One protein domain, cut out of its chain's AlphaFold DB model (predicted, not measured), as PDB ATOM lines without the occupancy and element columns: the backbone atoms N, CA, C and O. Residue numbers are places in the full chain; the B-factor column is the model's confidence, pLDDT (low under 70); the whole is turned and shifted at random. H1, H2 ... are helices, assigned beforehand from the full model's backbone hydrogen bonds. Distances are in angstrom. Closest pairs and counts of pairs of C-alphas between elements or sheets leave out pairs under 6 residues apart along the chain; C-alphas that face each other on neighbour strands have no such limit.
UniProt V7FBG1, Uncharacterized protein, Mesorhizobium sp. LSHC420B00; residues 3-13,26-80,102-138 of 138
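AT A GLANCE: This is residues 3 to 13, 26 to 80 and 102 to 138 of the 138 residues of an uncharacterized protein of Mesorhizobium sp. LSHC420B00 (UniProt V7FBG1). Two long helices, H4 and H5, cross at a steep angle, and the shorter H1 packs across both of them, about perpendicular to H5. The small helices H3 and H6 lie near opposite ends of the longest axis, and little H2 sits by H1. The printed part has 103 residues with six named helices, H1 to H6 in order along the chain, and no named strand; its class is all helix. It is compact, with a radius of gyration of the C-alphas of 14.8 A, and spans 43 by 30 by 23 A.

IN THESE COORDINATES: H1 takes residues 3 to 13 and begins at C-alpha 3, at (30.043, -24.967, 41.726); it is 15.3 A long from first to last C-alpha. H2 is residues 26 to 30, 5.9 A, and H3 is residues 36 to 41, 8.6 A. H4, the longest helix with 22 residues, runs from C-alpha 50 at (20.429, -11.939, 25.174) to C-alpha 71, 31.1 A. H5 takes residues 111 to 131 and is 30.0 A long. H6 is residues 133 to 136, 5.1 A, and ends at C-alpha 136, at (26.845, -42.088, 28.512).

HOW THE PARTS SIT: H1 is the hub, touching H2, H4 and H5. H1 and H2 only just touch, with 3 pairs of C-alphas within 8 A; the closest C-alphas are those of Val 8 and Leu 28, 7.1 A apart. H1 touches residues 58 to 66 of H4 alone, closest at the C-alphas of Leu 7 and Ala 62, 5.3 A, at a steep tilt of 59 degrees, opposite ways. It touches residues 115 to 119 of H5 alone, closest at the C-alphas of Val 4 and Ala 115, 6.2 A, and about perpendicular at 81 degrees. H4 and H5 touch, closest at the C-alphas of Ile 67 and Val 122, 5.6 A, at a steep tilt of 48 degrees, the same way. The helix packing is mostly crossed, with 0 of these 3 tilted pairs at a shallow tilt. H3 touches no helix. H6 is close to H5 but not clearly touching, with the C-alphas of Ile 129 and Ala 136 closest at 6.1 A. Every O i to N i+4 pair is within hydrogen-bond range in H1, H2, H3, H4 and H5; H6 is too short for such a pair.

THE WHOLE: The two C-alphas farthest apart, those of Lys 37 and Asp 134, are 44.0 A apart. Residues 14 to 25 are not printed, and C-alphas 13 and 26 across that cut are 16.3 A apart. Residues 81 to 101 are not printed either, with 18.1 A between C-alphas 80 and 102. Of the links that are printed whole, H2 to H3 and H5 to H6 are tight and H3 to H4 is short. The mean pLDDT of the printed part is 71.7; residues 36 to 49, 71 to 80, 102 to 107 and 132 to 138 are under 70.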
ATOM      1  N   PHE A   3      30.843 -25.397  42.886       80.56
ATOM      2  CA  PHE A   3      30.043 -24.967  41.726       80.56
ATOM      3  C   PHE A   3      30.183 -23.464  41.426       80.56
ATOM      4  O   PHE A   3      30.526 -23.080  40.315       80.56
ATOM      5  N   VAL A   4      29.993 -22.611  42.439       81.56
ATOM      6  CA  VAL A   4      30.047 -21.143  42.294       81.56
ATOM      7  C   VAL A   4      31.416 -20.680  41.791       81.56
ATOM      8  O   VAL A   4      31.502 -19.817  40.925       81.56
ATOM      9  N   ARG A   5      32.495 -21.298  42.285       83.69
ATOM     10  CA  ARG A   5      33.855 -20.996  41.826       83.69
ATOM     11  C   ARG A   5      34.068 -21.386  40.359       83.69
ATOM     12  O   ARG A   5      34.737 -20.644  39.648       83.69
ATOM     13  N   CYS A   6      33.514 -22.509  39.899       84.06
ATOM     14  CA  CYS A   6      33.568 -22.868  38.478       84.06
ATOM     15  C   CYS A   6      32.749 -21.905  37.617       84.06
ATOM     16  O   CYS A   6      33.253 -21.463  36.591       84.06
ATOM     17  N   LEU A   7      31.561 -21.498  38.072       84.56
ATOM     18  CA  LEU A   7      30.736 -20.518  37.364       84.56
ATOM     19  C   LEU A   7      31.465 -19.173  37.192       84.56
ATOM     20  O   LEU A   7      31.532 -18.656  36.085       84.56
ATOM     21  N   VAL A   8      32.092 -18.636  38.247       85.19
ATOM     22  CA  VAL A   8      32.877 -17.387  38.153       85.19
ATOM     23  C   VAL A   8      34.053 -17.528  37.183       85.19
ATOM     24  O   VAL A   8      34.303 -16.629  36.381       85.19
ATOM     25  N   ARG A   9      34.771 -18.658  37.226       84.25
ATOM     26  CA  ARG A   9      35.882 -18.924  36.297       84.25
ATOM     27  C   ARG A   9      35.403 -19.000  34.851       84.25
ATOM     28  O   ARG A   9      36.079 -18.458  33.986       84.25
ATOM     29  N   LEU A  10      34.255 -19.631  34.607       84.06
ATOM     30  CA  LEU A  10      33.646 -19.727  33.284       84.06
ATOM     31  C   LEU A  10      33.271 -18.343  32.744       84.06
ATOM     32  O   LEU A  10      33.652 -18.000  31.632       84.06
ATOM     33  N   ILE A  11      32.587 -17.537  33.560       83.00
ATOM     34  CA  ILE A  11      32.172 -16.179  33.191       83.00
ATOM     35  C   ILE A  11      33.389 -15.343  32.796       83.00
ATOM     36  O   ILE A  11      33.365 -14.683  31.766       83.00
ATOM     37  N   ARG A  12      34.474 -15.411  33.577       81.56
ATOM     38  CA  ARG A  12      35.722 -14.704  33.257       81.56
ATOM     39  C   ARG A  12      36.414 -15.239  32.007       81.56
ATOM     40  O   ARG A  12      37.009 -14.461  31.280       81.56
ATOM     41  N   ALA A  13      36.348 -16.545  31.758       81.75
ATOM     42  CA  ALA A  13      36.927 -17.143  30.559       81.75
ATOM     43  C   ALA A  13      36.155 -16.766  29.281       81.75
ATOM     44  O   ALA A  13      36.769 -16.618  28.230       81.75
ATOM     45  N   ALA A  26      31.256 -11.371  43.484       79.31
ATOM     46  CA  ALA A  26      29.900 -11.124  43.962       79.31
ATOM     47  C   ALA A  26      29.040 -10.320  42.971       79.31
ATOM     48  O   ALA A  26      27.843 -10.577  42.866       79.31
ATOM     49  N   GLU A  27      29.632  -9.380  42.231       79.94
ATOM     50  CA  GLU A  27      28.929  -8.584  41.219       79.94
ATOM     51  C   GLU A  27      28.609  -9.430  39.987       79.94
ATOM     52  O   GLU A  27      27.485  -9.394  39.497       79.94
ATOM     53  N   LEU A  28      29.559 -10.264  39.547       80.62
ATOM     54  CA  LEU A  28      29.363 -11.206  38.437       80.62
ATOM     55  C   LEU A  28      28.242 -12.201  38.722       80.62
ATOM     56  O   LEU A  28      27.422 -12.507  37.861       80.62
ATOM     57  N   LEU A  29      28.209 -12.723  39.946       81.12
ATOM     58  CA  LEU A  29      27.151 -13.629  40.368       81.12
ATOM     59  C   LEU A  29      25.831 -12.881  40.600       81.12
ATOM     60  O   LEU A  29      24.771 -13.499  40.529       81.12
ATOM     61  N   GLY A  30      25.883 -11.580  40.900       79.81
ATOM     62  CA  GLY A  30      24.714 -10.732  41.130       79.81
ATOM     63  C   GLY A  30      23.761 -10.706  39.936       79.81
ATOM     64  O   GLY A  30      22.551 -10.674  40.135       79.81
ATOM     65  N   ASP A  31      24.284 -10.857  38.716       77.94
ATOM     66  CA  ASP A  31      23.486 -11.020  37.496       77.94
ATOM     67  C   ASP A  31      22.529 -12.224  37.549       77.94
ATOM     68  O   ASP A  31      21.454 -12.203  36.955       77.94
ATOM     69  N   PHE A  32      22.876 -13.277  38.288       77.25
ATOM     70  CA  PHE A  32      22.041 -14.475  38.426       77.25
ATOM     71  C   PHE A  32      20.981 -14.332  39.522       77.25
ATOM     72  O   PHE A  32      20.098 -15.190  39.648       77.25
ATOM     73  N   ILE A  33      21.064 -13.268  40.326       83.56
ATOM     74  CA  ILE A  33      20.157 -13.017  41.437       83.56
ATOM     75  C   ILE A  33      19.048 -12.078  40.981       83.56
ATOM     76  O   ILE A  33      19.233 -10.872  40.843       83.56
ATOM     77  N   ILE A  34      17.866 -12.646  40.761       77.06
ATOM     78  CA  ILE A  34      16.686 -11.916  40.304       77.06
ATOM     79  C   ILE A  34      15.635 -11.964  41.410       77.06
ATOM     80  O   ILE A  34      15.233 -13.033  41.877       77.06
ATOM     81  N   SER A  35      15.150 -10.794  41.830       74.12
ATOM     82  CA  SER A  35      14.064 -10.716  42.807       74.12
ATOM     83  C   SER A  35      12.776 -11.316  42.239       74.12
ATOM     84  O   SER A  35      12.484 -11.168  41.052       74.12
ATOM     85  N   ARG A  36      11.918 -11.899  43.089       67.56
ATOM     86  CA  ARG A  36      10.575 -12.372  42.688       67.56
ATOM     87  C   ARG A  36       9.778 -11.323  41.912       67.56
ATOM     88  O   ARG A  36       9.010 -11.679  41.025       67.56
ATOM     89  N   LYS A  37       9.951 -10.042  42.255       64.69
ATOM     90  CA  LYS A  37       9.297  -8.927  41.558       64.69
ATOM     91  C   LYS A  37       9.811  -8.772  40.129       64.69
ATOM     92  O   LYS A  37       9.004  -8.646  39.222       64.69
ATOM     93  N   GLN A  38      11.126  -8.846  39.932       66.38
ATOM     94  CA  GLN A  38      11.739  -8.800  38.603       66.38
ATOM     95  C   GLN A  38      11.365 -10.041  37.790       66.38
ATOM     96  O   GLN A  38      10.969  -9.911  36.643       66.38
ATOM     97  N   ARG A  39      11.362 -11.224  38.411       66.06
ATOM     98  CA  ARG A  39      10.956 -12.482  37.771       66.06
ATOM     99  C   ARG A  39       9.524 -12.441  37.223       66.06
ATOM    100  O   ARG A  39       9.262 -12.998  36.169       66.06
ATOM    101  N   ARG A  40       8.610 -11.764  37.929       61.78
ATOM    102  CA  ARG A  40       7.220 -11.531  37.489       61.78
ATOM    103  C   ARG A  40       7.073 -10.384  36.489       61.78
ATOM    104  O   ARG A  40       6.067 -10.327  35.797       61.78
ATOM    105  N   ALA A  41       8.028  -9.457  36.470       61.25
ATOM    106  CA  ALA A  41       8.041  -8.323  35.553       61.25
ATOM    107  C   ALA A  41       8.616  -8.688  34.179       61.25
ATOM    108  O   ALA A  41       8.383  -7.950  33.228       61.25
ATOM    109  N   ILE A  42       9.352  -9.801  34.070       62.41
ATOM    110  CA  ILE A  42       9.813 -10.316  32.783       62.41
ATOM    111  C   ILE A  42       8.587 -10.852  32.031       62.41
ATOM    112  O   ILE A  42       7.952 -11.798  32.507       62.41
ATOM    113  N   PRO A  43       8.216 -10.251  30.887       56.31
ATOM    114  CA  PRO A  43       7.105 -10.745  30.097       56.31
ATOM    115  C   PRO A  43       7.427 -12.157  29.596       56.31
ATOM    116  O   PRO A  43       8.440 -12.387  28.944       56.31
ATOM    117  N   ILE A  44       6.535 -13.094  29.918       58.06
ATOM    118  CA  ILE A  44       6.565 -14.506  29.490       58.06
ATOM    119  C   ILE A  44       6.337 -14.619  27.967       58.06
ATOM    120  O   ILE A  44       6.685 -15.610  27.336       58.06
ATOM    121  N   ILE A  45       5.755 -13.577  27.367       49.53
ATOM    122  CA  ILE A  45       5.456 -13.473  25.940       49.53
ATOM    123  C   ILE A  45       6.481 -12.521  25.311       49.53
ATOM    124  O   ILE A  45       6.414 -11.312  25.530       49.53
ATOM    125  N   GLY A  46       7.428 -13.062  24.543       53.84
ATOM    126  CA  GLY A  46       8.480 -12.302  23.856       53.84
ATOM    127  C   GLY A  46       9.714 -13.159  23.570       53.84
ATOM    128  O   GLY A  46       9.733 -14.332  23.919       53.84
ATOM    129  N   ASP A  47      10.747 -12.596  22.951       57.03
ATOM    130  CA  ASP A  47      12.066 -13.238  22.837       57.03
ATOM    131  C   ASP A  47      12.839 -13.041  24.159       57.03
ATOM    132  O   ASP A  47      12.813 -11.929  24.705       57.03
ATOM    133  N   PRO A  48      13.457 -14.084  24.748       64.00
ATOM    134  CA  PRO A  48      14.265 -13.907  25.947       64.00
ATOM    135  C   PRO A  48      15.481 -13.048  25.594       64.00
ATOM    136  O   PRO A  48      16.267 -13.402  24.722       64.00
ATOM    137  N   GLY A  49      15.651 -11.917  26.286       65.94
ATOM    138  CA  GLY A  49      16.769 -11.013  26.020       65.94
ATOM    139  C   GLY A  49      18.127 -11.736  26.072       65.94
ATOM    140  O   GLY A  49      18.275 -12.705  26.827       65.94
ATOM    141  N   PRO A  50      19.137 -11.262  25.319       70.75
ATOM    142  CA  PRO A  50      20.429 -11.939  25.174       70.75
ATOM    143  C   PRO A  50      21.121 -12.215  26.519       70.75
ATOM    144  O   PRO A  50      21.800 -13.227  26.669       70.75
ATOM    145  N   ASP A  51      20.886 -11.377  27.531       72.50
ATOM    146  CA  ASP A  51      21.382 -11.582  28.894       72.50
ATOM    147  C   ASP A  51      20.826 -12.846  29.568       72.50
ATOM    148  O   ASP A  51      21.543 -13.517  30.310       72.50
ATOM    149  N   VAL A  52      19.555 -13.190  29.330       72.69
ATOM    150  CA  VAL A  52      18.908 -14.377  29.914       72.69
ATOM    151  C   VAL A  52      19.457 -15.642  29.269       72.69
ATOM    152  O   VAL A  52      19.826 -16.575  29.981       72.69
ATOM    153  N   LEU A  53      19.569 -15.644  27.938       75.19
ATOM    154  CA  LEU A  53      20.172 -16.742  27.183       75.19
ATOM    155  C   LEU A  53      21.618 -16.978  27.626       75.19
ATOM    156  O   LEU A  53      21.985 -18.108  27.929       75.19
ATOM    157  N   TRP A  54      22.403 -15.908  27.763       78.00
ATOM    158  CA  TRP A  54      23.779 -15.995  28.243       78.00
ATOM    159  C   TRP A  54      23.864 -16.529  29.681       78.00
ATOM    160  O   TRP A  54      24.677 -17.405  29.968       78.00
ATOM    161  N   ARG A  55      23.003 -16.069  30.602       79.06
ATOM    162  CA  ARG A  55      22.962 -16.596  31.985       79.06
ATOM    163  C   ARG A  55      22.635 -18.084  32.006       79.06
ATOM    164  O   ARG A  55      23.226 -18.834  32.782       79.06
ATOM    165  N   LEU A  56      21.693 -18.508  31.173       78.38
ATOM    166  CA  LEU A  56      21.294 -19.901  31.076       78.38
ATOM    167  C   LEU A  56      22.433 -20.763  30.517       78.38
ATOM    168  O   LEU A  56      22.784 -21.771  31.129       78.38
ATOM    169  N   ASP A  57      23.066 -20.312  29.436       79.44
ATOM    170  CA  ASP A  57      24.242 -20.951  28.845       79.44
ATOM    171  C   ASP A  57      25.380 -21.095  29.868       79.44
ATOM    172  O   ASP A  57      25.906 -22.191  30.064       79.44
ATOM    173  N   MET A  58      25.687 -20.036  30.630       81.94
ATOM    174  CA  MET A  58      26.747 -20.066  31.648       81.94
ATOM    175  C   MET A  58      26.428 -21.069  32.748       81.94
ATOM    176  O   MET A  58      27.309 -21.785  33.227       81.94
ATOM    177  N   PHE A  59      25.165 -21.113  33.168       83.19
ATOM    178  CA  PHE A  59      24.725 -22.004  34.225       83.19
ATOM    179  C   PHE A  59      24.830 -23.470  33.801       83.19
ATOM    180  O   PHE A  59      25.439 -24.262  34.522       83.19
ATOM    181  N   TYR A  60      24.294 -23.834  32.634       80.25
ATOM    182  CA  TYR A  60      24.341 -25.215  32.149       80.25
ATOM    183  C   TYR A  60      25.749 -25.645  31.735       80.25
ATOM    184  O   TYR A  60      26.140 -26.775  32.024       80.25
ATOM    185  N   THR A  61      26.556 -24.740  31.184       81.94
ATOM    186  CA  THR A  61      27.975 -25.003  30.913       81.94
ATOM    187  C   THR A  61      28.743 -25.277  32.207       81.94
ATOM    188  O   THR A  61      29.515 -26.233  32.287       81.94
ATOM    189  N   ALA A  62      28.491 -24.498  33.266       84.19
ATOM    190  CA  ALA A  62      29.078 -24.761  34.577       84.19
ATOM    191  C   ALA A  62      28.592 -26.089  35.178       84.19
ATOM    192  O   ALA A  62      29.371 -26.757  35.851       84.19
ATOM    193  N   VAL A  63      27.342 -26.502  34.945       82.31
ATOM    194  CA  VAL A  63      26.848 -27.829  35.353       82.31
ATOM    195  C   VAL A  63      27.581 -28.938  34.588       82.31
ATOM    196  O   VAL A  63      28.106 -29.845  35.232       82.31
ATOM    197  N   GLY A  64      27.699 -28.829  33.261       78.06
ATOM    198  CA  GLY A  64      28.403 -29.797  32.408       78.06
ATOM    199  C   GLY A  64      29.859 -30.003  32.823       78.06
ATOM    200  O   GLY A  64      30.259 -31.125  33.112       78.06
ATOM    201  N   LEU A  65      30.613 -28.915  33.016       81.81
ATOM    202  CA  LEU A  65      31.999 -28.986  33.506       81.81
ATOM    203  C   LEU A  65      32.122 -29.706  34.853       81.81
ATOM    204  O   LEU A  65      33.104 -30.390  35.120       81.81
ATOM    205  N   ARG A  66      31.136 -29.541  35.737       83.00
ATOM    206  CA  ARG A  66      31.153 -30.157  37.070       83.00
ATOM    207  C   ARG A  66      30.765 -31.630  37.032       83.00
ATOM    208  O   ARG A  66      31.227 -32.377  37.894       83.00
ATOM    209  N   ILE A  67      29.928 -32.020  36.076       78.94
ATOM    210  CA  ILE A  67      29.629 -33.421  35.781       78.94
ATOM    211  C   ILE A  67      30.873 -34.079  35.184       78.94
ATOM    212  O   ILE A  67      31.287 -35.119  35.684       78.94
ATOM    213  N   GLU A  68      31.538 -33.438  34.224       79.69
ATOM    214  CA  GLU A  68      32.783 -33.926  33.622       79.69
ATOM    215  C   GLU A  68      33.902 -34.090  34.661       79.69
ATOM    216  O   GLU A  68      34.517 -35.151  34.737       79.69
ATOM    217  N   GLU A  69      34.112 -33.106  35.546       79.44
ATOM    218  CA  GLU A  69      35.097 -33.209  36.637       79.44
ATOM    219  C   GLU A  69      34.828 -34.391  37.589       79.44
ATOM    220  O   GLU A  69      35.756 -34.875  38.238       79.44
ATOM    221  N   ARG A  70      33.570 -34.839  37.726       75.44
ATOM    222  CA  ARG A  70      33.190 -35.946  38.621       75.44
ATOM    223  C   ARG A  70      33.135 -37.296  37.925       75.44
ATOM    224  O   ARG A  70      33.560 -38.287  38.505       75.44
ATOM    225  N   SER A  71      32.590 -37.327  36.718       68.62
ATOM    226  CA  SER A  71      32.369 -38.544  35.949       68.62
ATOM    227  C   SER A  71      33.562 -38.900  35.061       68.62
ATOM    228  O   SER A  71      33.647 -40.040  34.608       68.62
ATOM    229  N   GLY A  72      34.448 -37.946  34.753       66.06
ATOM    230  CA  GLY A  72      35.541 -38.116  33.788       66.06
ATOM    231  C   GLY A  72      35.075 -38.328  32.341       66.06
ATOM    232  O   GLY A  72      35.895 -38.626  31.474       66.06
ATOM    233  N   LEU A  73      33.772 -38.204  32.079       61.06
ATOM    234  CA  LEU A  73      33.172 -38.298  30.755       61.06
ATOM    235  C   LEU A  73      32.990 -36.884  30.214       61.06
ATOM    236  O   LEU A  73      32.342 -36.062  30.863       61.06
ATOM    237  N   MET A  74      33.562 -36.627  29.034       56.19
ATOM    238  CA  MET A  74      33.385 -35.378  28.293       56.19
ATOM    239  C   MET A  74      31.894 -35.166  28.061       56.19
ATOM    240  O   MET A  74      31.292 -35.779  27.182       56.19
ATOM    241  N   THR A  75      31.292 -34.324  28.891       53.09
ATOM    242  CA  THR A  75      29.901 -33.924  28.728       53.09
ATOM    243  C   THR A  75      29.975 -32.545  28.120       53.09
ATOM    244  O   THR A  75      29.924 -31.542  28.830       53.09
ATOM    245  N   SER A  76      30.167 -32.486  26.800       43.56
ATOM    246  CA  SER A  76      30.028 -31.220  26.092       43.56
ATOM    247  C   SER A  76      28.660 -30.662  26.478       43.56
ATOM    248  O   SER A  76      27.654 -31.340  26.238       43.56
ATOM    249  N   PRO A  77      28.576 -29.453  27.062       45.72
ATOM    250  CA  PRO A  77      27.324 -28.735  27.154       45.72
ATOM    251  C   PRO A  77      27.036 -28.240  25.742       45.72
ATOM    252  O   PRO A  77      27.039 -27.051  25.451       45.72
ATOM    253  N   THR A  78      26.834 -29.176  24.819       37.31
ATOM    254  CA  THR A  78      26.250 -28.898  23.530       37.31
ATOM    255  C   THR A  78      24.781 -28.678  23.830       37.31
ATOM    256  O   THR A  78      23.921 -29.486  23.494       37.31
ATOM    257  N   MET A  79      24.477 -27.534  24.442       40.47
ATOM    258  CA  MET A  79      23.249 -26.845  24.118       40.47
ATOM    259  C   MET A  79      23.422 -26.335  22.678       40.47
ATOM    260  O   MET A  79      23.395 -25.144  22.401       40.47
ATOM    261  N   GLU A  80      23.560 -27.262  21.716       33.03
ATOM    262  CA  GLU A  80      22.802 -27.069  20.497       33.03
ATOM    263  C   GLU A  80      21.381 -26.926  21.033       33.03
ATOM    264  O   GLU A  80      20.766 -27.901  21.468       33.03
ATOM    265  N   ASP A 102       8.786 -20.911  29.694       48.53
ATOM    266  CA  ASP A 102       9.393 -20.930  31.031       48.53
ATOM    267  C   ASP A 102      10.877 -20.508  31.073       48.53
ATOM    268  O   ASP A 102      11.494 -20.486  32.138       48.53
ATOM    269  N   VAL A 103      11.481 -20.156  29.932       52.94
ATOM    270  CA  VAL A 103      12.919 -19.815  29.856       52.94
ATOM    271  C   VAL A 103      13.194 -18.363  30.273       52.94
ATOM    272  O   VAL A 103      14.272 -18.041  30.773       52.94
ATOM    273  N   HIS A 104      12.206 -17.479  30.133       54.88
ATOM    274  CA  HIS A 104      12.327 -16.041  30.389       54.88
ATOM    275  C   HIS A 104      12.626 -15.668  31.845       54.88
ATOM    276  O   HIS A 104      13.498 -14.827  32.072       54.88
ATOM    277  N   PRO A 105      11.973 -16.258  32.864       63.72
ATOM    278  CA  PRO A 105      12.229 -15.911  34.255       63.72
ATOM    279  C   PRO A 105      13.432 -16.666  34.860       63.72
ATOM    280  O   PRO A 105      13.378 -17.064  36.029       63.72
ATOM    281  N   PHE A 106      14.514 -16.889  34.108       63.38
ATOM    282  CA  PHE A 106      15.693 -17.579  34.636       63.38
ATOM    283  C   PHE A 106      16.469 -16.695  35.625       63.38
ATOM    284  O   PHE A 106      17.131 -15.728  35.250       63.38
ATOM    285  N   GLY A 107      16.386 -17.036  36.914       67.19
ATOM    286  CA  GLY A 107      17.100 -16.355  37.991       67.19
ATOM    287  C   GLY A 107      16.742 -16.894  39.375       67.19
ATOM    288  O   GLY A 107      15.660 -17.452  39.594       67.19
ATOM    289  N   PHE A 108      17.660 -16.722  40.322       78.38
ATOM    290  CA  PHE A 108      17.540 -17.239  41.684       78.38
ATOM    291  C   PHE A 108      17.347 -16.104  42.687       78.38
ATOM    292  O   PHE A 108      17.809 -14.991  42.484       78.38
ATOM    293  N   GLU A 109      16.673 -16.379  43.801       77.44
ATOM    294  CA  GLU A 109      16.443 -15.357  44.836       77.44
ATOM    295  C   GLU A 109      17.702 -15.056  45.655       77.44
ATOM    296  O   GLU A 109      17.840 -13.968  46.203       77.44
ATOM    297  N   THR A 110      18.596 -16.038  45.785       79.88
ATOM    298  CA  THR A 110      19.812 -15.953  46.598       79.88
ATOM    299  C   THR A 110      20.926 -16.806  45.998       79.88
ATOM    300  O   THR A 110      20.667 -17.830  45.360       79.88
ATOM    301  N   PHE A 111      22.180 -16.423  46.267       78.19
ATOM    302  CA  PHE A 111      23.367 -17.193  45.867       78.19
ATOM    303  C   PHE A 111      23.344 -18.626  46.397       78.19
ATOM    304  O   PHE A 111      23.798 -19.546  45.722       78.19
ATOM    305  N   TRP A 112      22.783 -18.820  47.593       79.44
ATOM    306  CA  TRP A 112      22.617 -20.145  48.178       79.44
ATOM    307  C   TRP A 112      21.729 -21.037  47.306       79.44
ATOM    308  O   TRP A 112      22.133 -22.142  46.966       79.44
ATOM    309  N   LYS A 113      20.565 -20.536  46.870       82.81
ATOM    310  CA  LYS A 113      19.643 -21.295  46.011       82.81
ATOM    311  C   LYS A 113      20.240 -21.610  44.643       82.81
ATOM    312  O   LYS A 113      20.035 -22.709  44.145       82.81
ATOM    313  N   LEU A 114      21.000 -20.676  44.066       82.56
ATOM    314  CA  LEU A 114      21.762 -20.913  42.835       82.56
ATOM    315  C   LEU A 114      22.760 -22.067  43.023       82.56
ATOM    316  O   LEU A 114      22.800 -22.999  42.222       82.56
ATOM    317  N   ALA A 115      23.552 -22.017  44.097       81.88
ATOM    318  CA  ALA A 115      24.561 -23.029  44.389       81.88
ATOM    319  C   ALA A 115      23.942 -24.400  44.698       81.88
ATOM    320  O   ALA A 115      24.460 -25.420  44.242       81.88
ATOM    321  N   GLU A 116      22.844 -24.428  45.449       84.81
ATOM    322  CA  GLU A 116      22.114 -25.643  45.812       84.81
ATOM    323  C   GLU A 116      21.466 -26.287  44.582       84.81
ATOM    324  O   GLU A 116      21.645 -27.482  44.365       84.81
ATOM    325  N   ALA A 117      20.809 -25.498  43.724       83.38
ATOM    326  CA  ALA A 117      20.216 -25.988  42.482       83.38
ATOM    327  C   ALA A 117      21.277 -26.545  41.520       83.38
ATOM    328  O   ALA A 117      21.122 -27.660  41.024       83.38
ATOM    329  N   GLY A 118      22.379 -25.816  41.310       82.19
ATOM    330  CA  GLY A 118      23.489 -26.285  40.477       82.19
ATOM    331  C   GLY A 118      24.130 -27.559  41.030       82.19
ATOM    332  O   GLY A 118      24.379 -28.505  40.292       82.19
ATOM    333  N   THR A 119      24.331 -27.635  42.349       83.75
ATOM    334  CA  THR A 119      24.881 -28.841  42.990       83.75
ATOM    335  C   THR A 119      23.922 -30.023  42.882       83.75
ATOM    336  O   THR A 119      24.370 -31.132  42.602       83.75
ATOM    337  N   LYS A 120      22.615 -29.799  43.062       85.81
ATOM    338  CA  LYS A 120      21.594 -30.840  42.924       85.81
ATOM    339  C   LYS A 120      21.567 -31.404  41.506       85.81
ATOM    340  O   LYS A 120      21.572 -32.619  41.369       85.81
ATOM    341  N   LEU A 121      21.607 -30.550  40.480       81.44
ATOM    342  CA  LEU A 121      21.664 -30.985  39.079       81.44
ATOM    343  C   LEU A 121      22.917 -31.810  38.781       81.44
ATOM    344  O   LEU A 121      22.820 -32.846  38.140       81.44
ATOM    345  N   VAL A 122      24.081 -31.392  39.283       81.56
ATOM    346  CA  VAL A 122      25.324 -32.161  39.114       81.56
ATOM    347  C   VAL A 122      25.219 -33.531  39.784       81.56
ATOM    348  O   VAL A 122      25.646 -34.522  39.202       81.56
ATOM    349  N   VAL A 123      24.661 -33.606  40.995       83.31
ATOM    350  CA  VAL A 123      24.474 -34.876  41.718       83.31
ATOM    351  C   VAL A 123      23.491 -35.790  40.991       83.31
ATOM    352  O   VAL A 123      23.801 -36.959  40.801       83.31
ATOM    353  N   ASP A 124      22.350 -35.255  40.562       81.56
ATOM    354  CA  ASP A 124      21.312 -35.994  39.839       81.56
ATOM    355  C   ASP A 124      21.833 -36.527  38.498       81.56
ATOM    356  O   ASP A 124      21.726 -37.716  38.217       81.56
ATOM    357  N   ALA A 125      22.522 -35.683  37.725       77.69
ATOM    358  CA  ALA A 125      23.132 -36.086  36.463       77.69
ATOM    359  C   ALA A 125      24.260 -37.111  36.654       77.69
ATOM    360  O   ALA A 125      24.348 -38.065  35.889       77.69
ATOM    361  N   THR A 126      25.098 -36.962  37.689       77.06
ATOM    362  CA  THR A 126      26.131 -37.968  38.008       77.06
ATOM    363  C   THR A 126      25.480 -39.305  38.371       77.06
ATOM    364  O   THR A 126      25.899 -40.340  37.864       77.06
ATOM    365  N   ALA A 127      24.415 -39.288  39.180       80.69
ATOM    366  CA  ALA A 127      23.664 -40.491  39.536       80.69
ATOM    367  C   ALA A 127      22.993 -41.138  38.312       80.69
ATOM    368  O   ALA A 127      22.984 -42.360  38.191       80.69
ATOM    369  N   ALA A 128      22.471 -40.338  37.378       75.31
ATOM    370  CA  ALA A 128      21.912 -40.831  36.123       75.31
ATOM    371  C   ALA A 128      22.984 -41.474  35.225       75.31
ATOM    372  O   ALA A 128      22.738 -42.530  34.649       75.31
ATOM    373  N   ILE A 129      24.180 -40.883  35.140       75.25
ATOM    374  CA  ILE A 129      25.313 -41.444  34.387       75.25
ATOM    375  C   ILE A 129      25.782 -42.769  35.002       75.25
ATOM    376  O   ILE A 129      26.037 -43.725  34.272       75.25
ATOM    377  N   GLU A 130      25.856 -42.857  36.333       74.69
ATOM    378  CA  GLU A 130      26.184 -44.105  37.036       74.69
ATOM    379  C   GLU A 130      25.105 -45.183  36.842       74.69
ATOM    380  O   GLU A 130      25.432 -46.363  36.714       74.69
ATOM    381  N   ALA A 131      23.830 -44.787  36.795       75.12
ATOM    382  CA  ALA A 131      22.709 -45.698  36.574       75.12
ATOM    383  C   ALA A 131      22.595 -46.183  35.116       75.12
ATOM    384  O   ALA A 131      22.107 -47.290  34.886       75.12
ATOM    385  N   TYR A 132      23.049 -45.386  34.143       69.62
ATOM    386  CA  TYR A 132      22.948 -45.680  32.707       69.62
ATOM    387  C   TYR A 132      24.292 -45.484  31.972       69.62
ATOM    388  O   TYR A 132      24.401 -44.626  31.088       69.62
ATOM    389  N   PRO A 133      25.324 -46.295  32.273       62.00
ATOM    390  CA  PRO A 133      26.651 -46.146  31.672       62.00
ATOM    391  C   PRO A 133      26.668 -46.407  30.156       62.00
ATOM    392  O   PRO A 133      27.524 -45.864  29.460       62.00
ATOM    393  N   ASP A 134      25.727 -47.203  29.636       57.91
ATOM    394  CA  ASP A 134      25.598 -47.498  28.203       57.91
ATOM    395  C   ASP A 134      25.141 -46.284  27.382       57.91
ATOM    396  O   ASP A 134      25.563 -46.122  26.243       57.91
ATOM    397  N   VAL A 135      24.328 -45.393  27.963       58.75
ATOM    398  CA  VAL A 135      23.857 -44.165  27.292       58.75
ATOM    399  C   VAL A 135      24.937 -43.083  27.316       58.75
ATOM    400  O   VAL A 135      25.036 -42.283  26.393       58.75
ATOM    401  N   ALA A 136      25.775 -43.069  28.354       50.56
ATOM    402  CA  ALA A 136      26.845 -42.088  28.512       50.56
ATOM    403  C   ALA A 136      28.115 -42.411  27.696       50.56
ATOM    404  O   ALA A 136      28.982 -41.550  27.554       50.56
ATOM    405  N   ARG A 137      28.254 -43.646  27.190       51.94
ATOM    406  CA  ARG A 137      29.389 -44.101  26.361       51.94
ATOM    407  C   ARG A 137      29.065 -44.256  24.868       51.94
ATOM    408  O   ARG A 137      29.975 -44.615  24.122       51.94
ATOM    409  N   ALA A 138      27.810 -44.051  24.468       42.81
ATOM    410  CA  ALA A 138      27.342 -44.200  23.088       42.81
ATOM    411  C   ALA A 138      27.647 -42.973  22.218       42.81
ATOM    412  O   ALA A 138      27.597 -41.839  22.746       42.81
TER     413      ALA A 138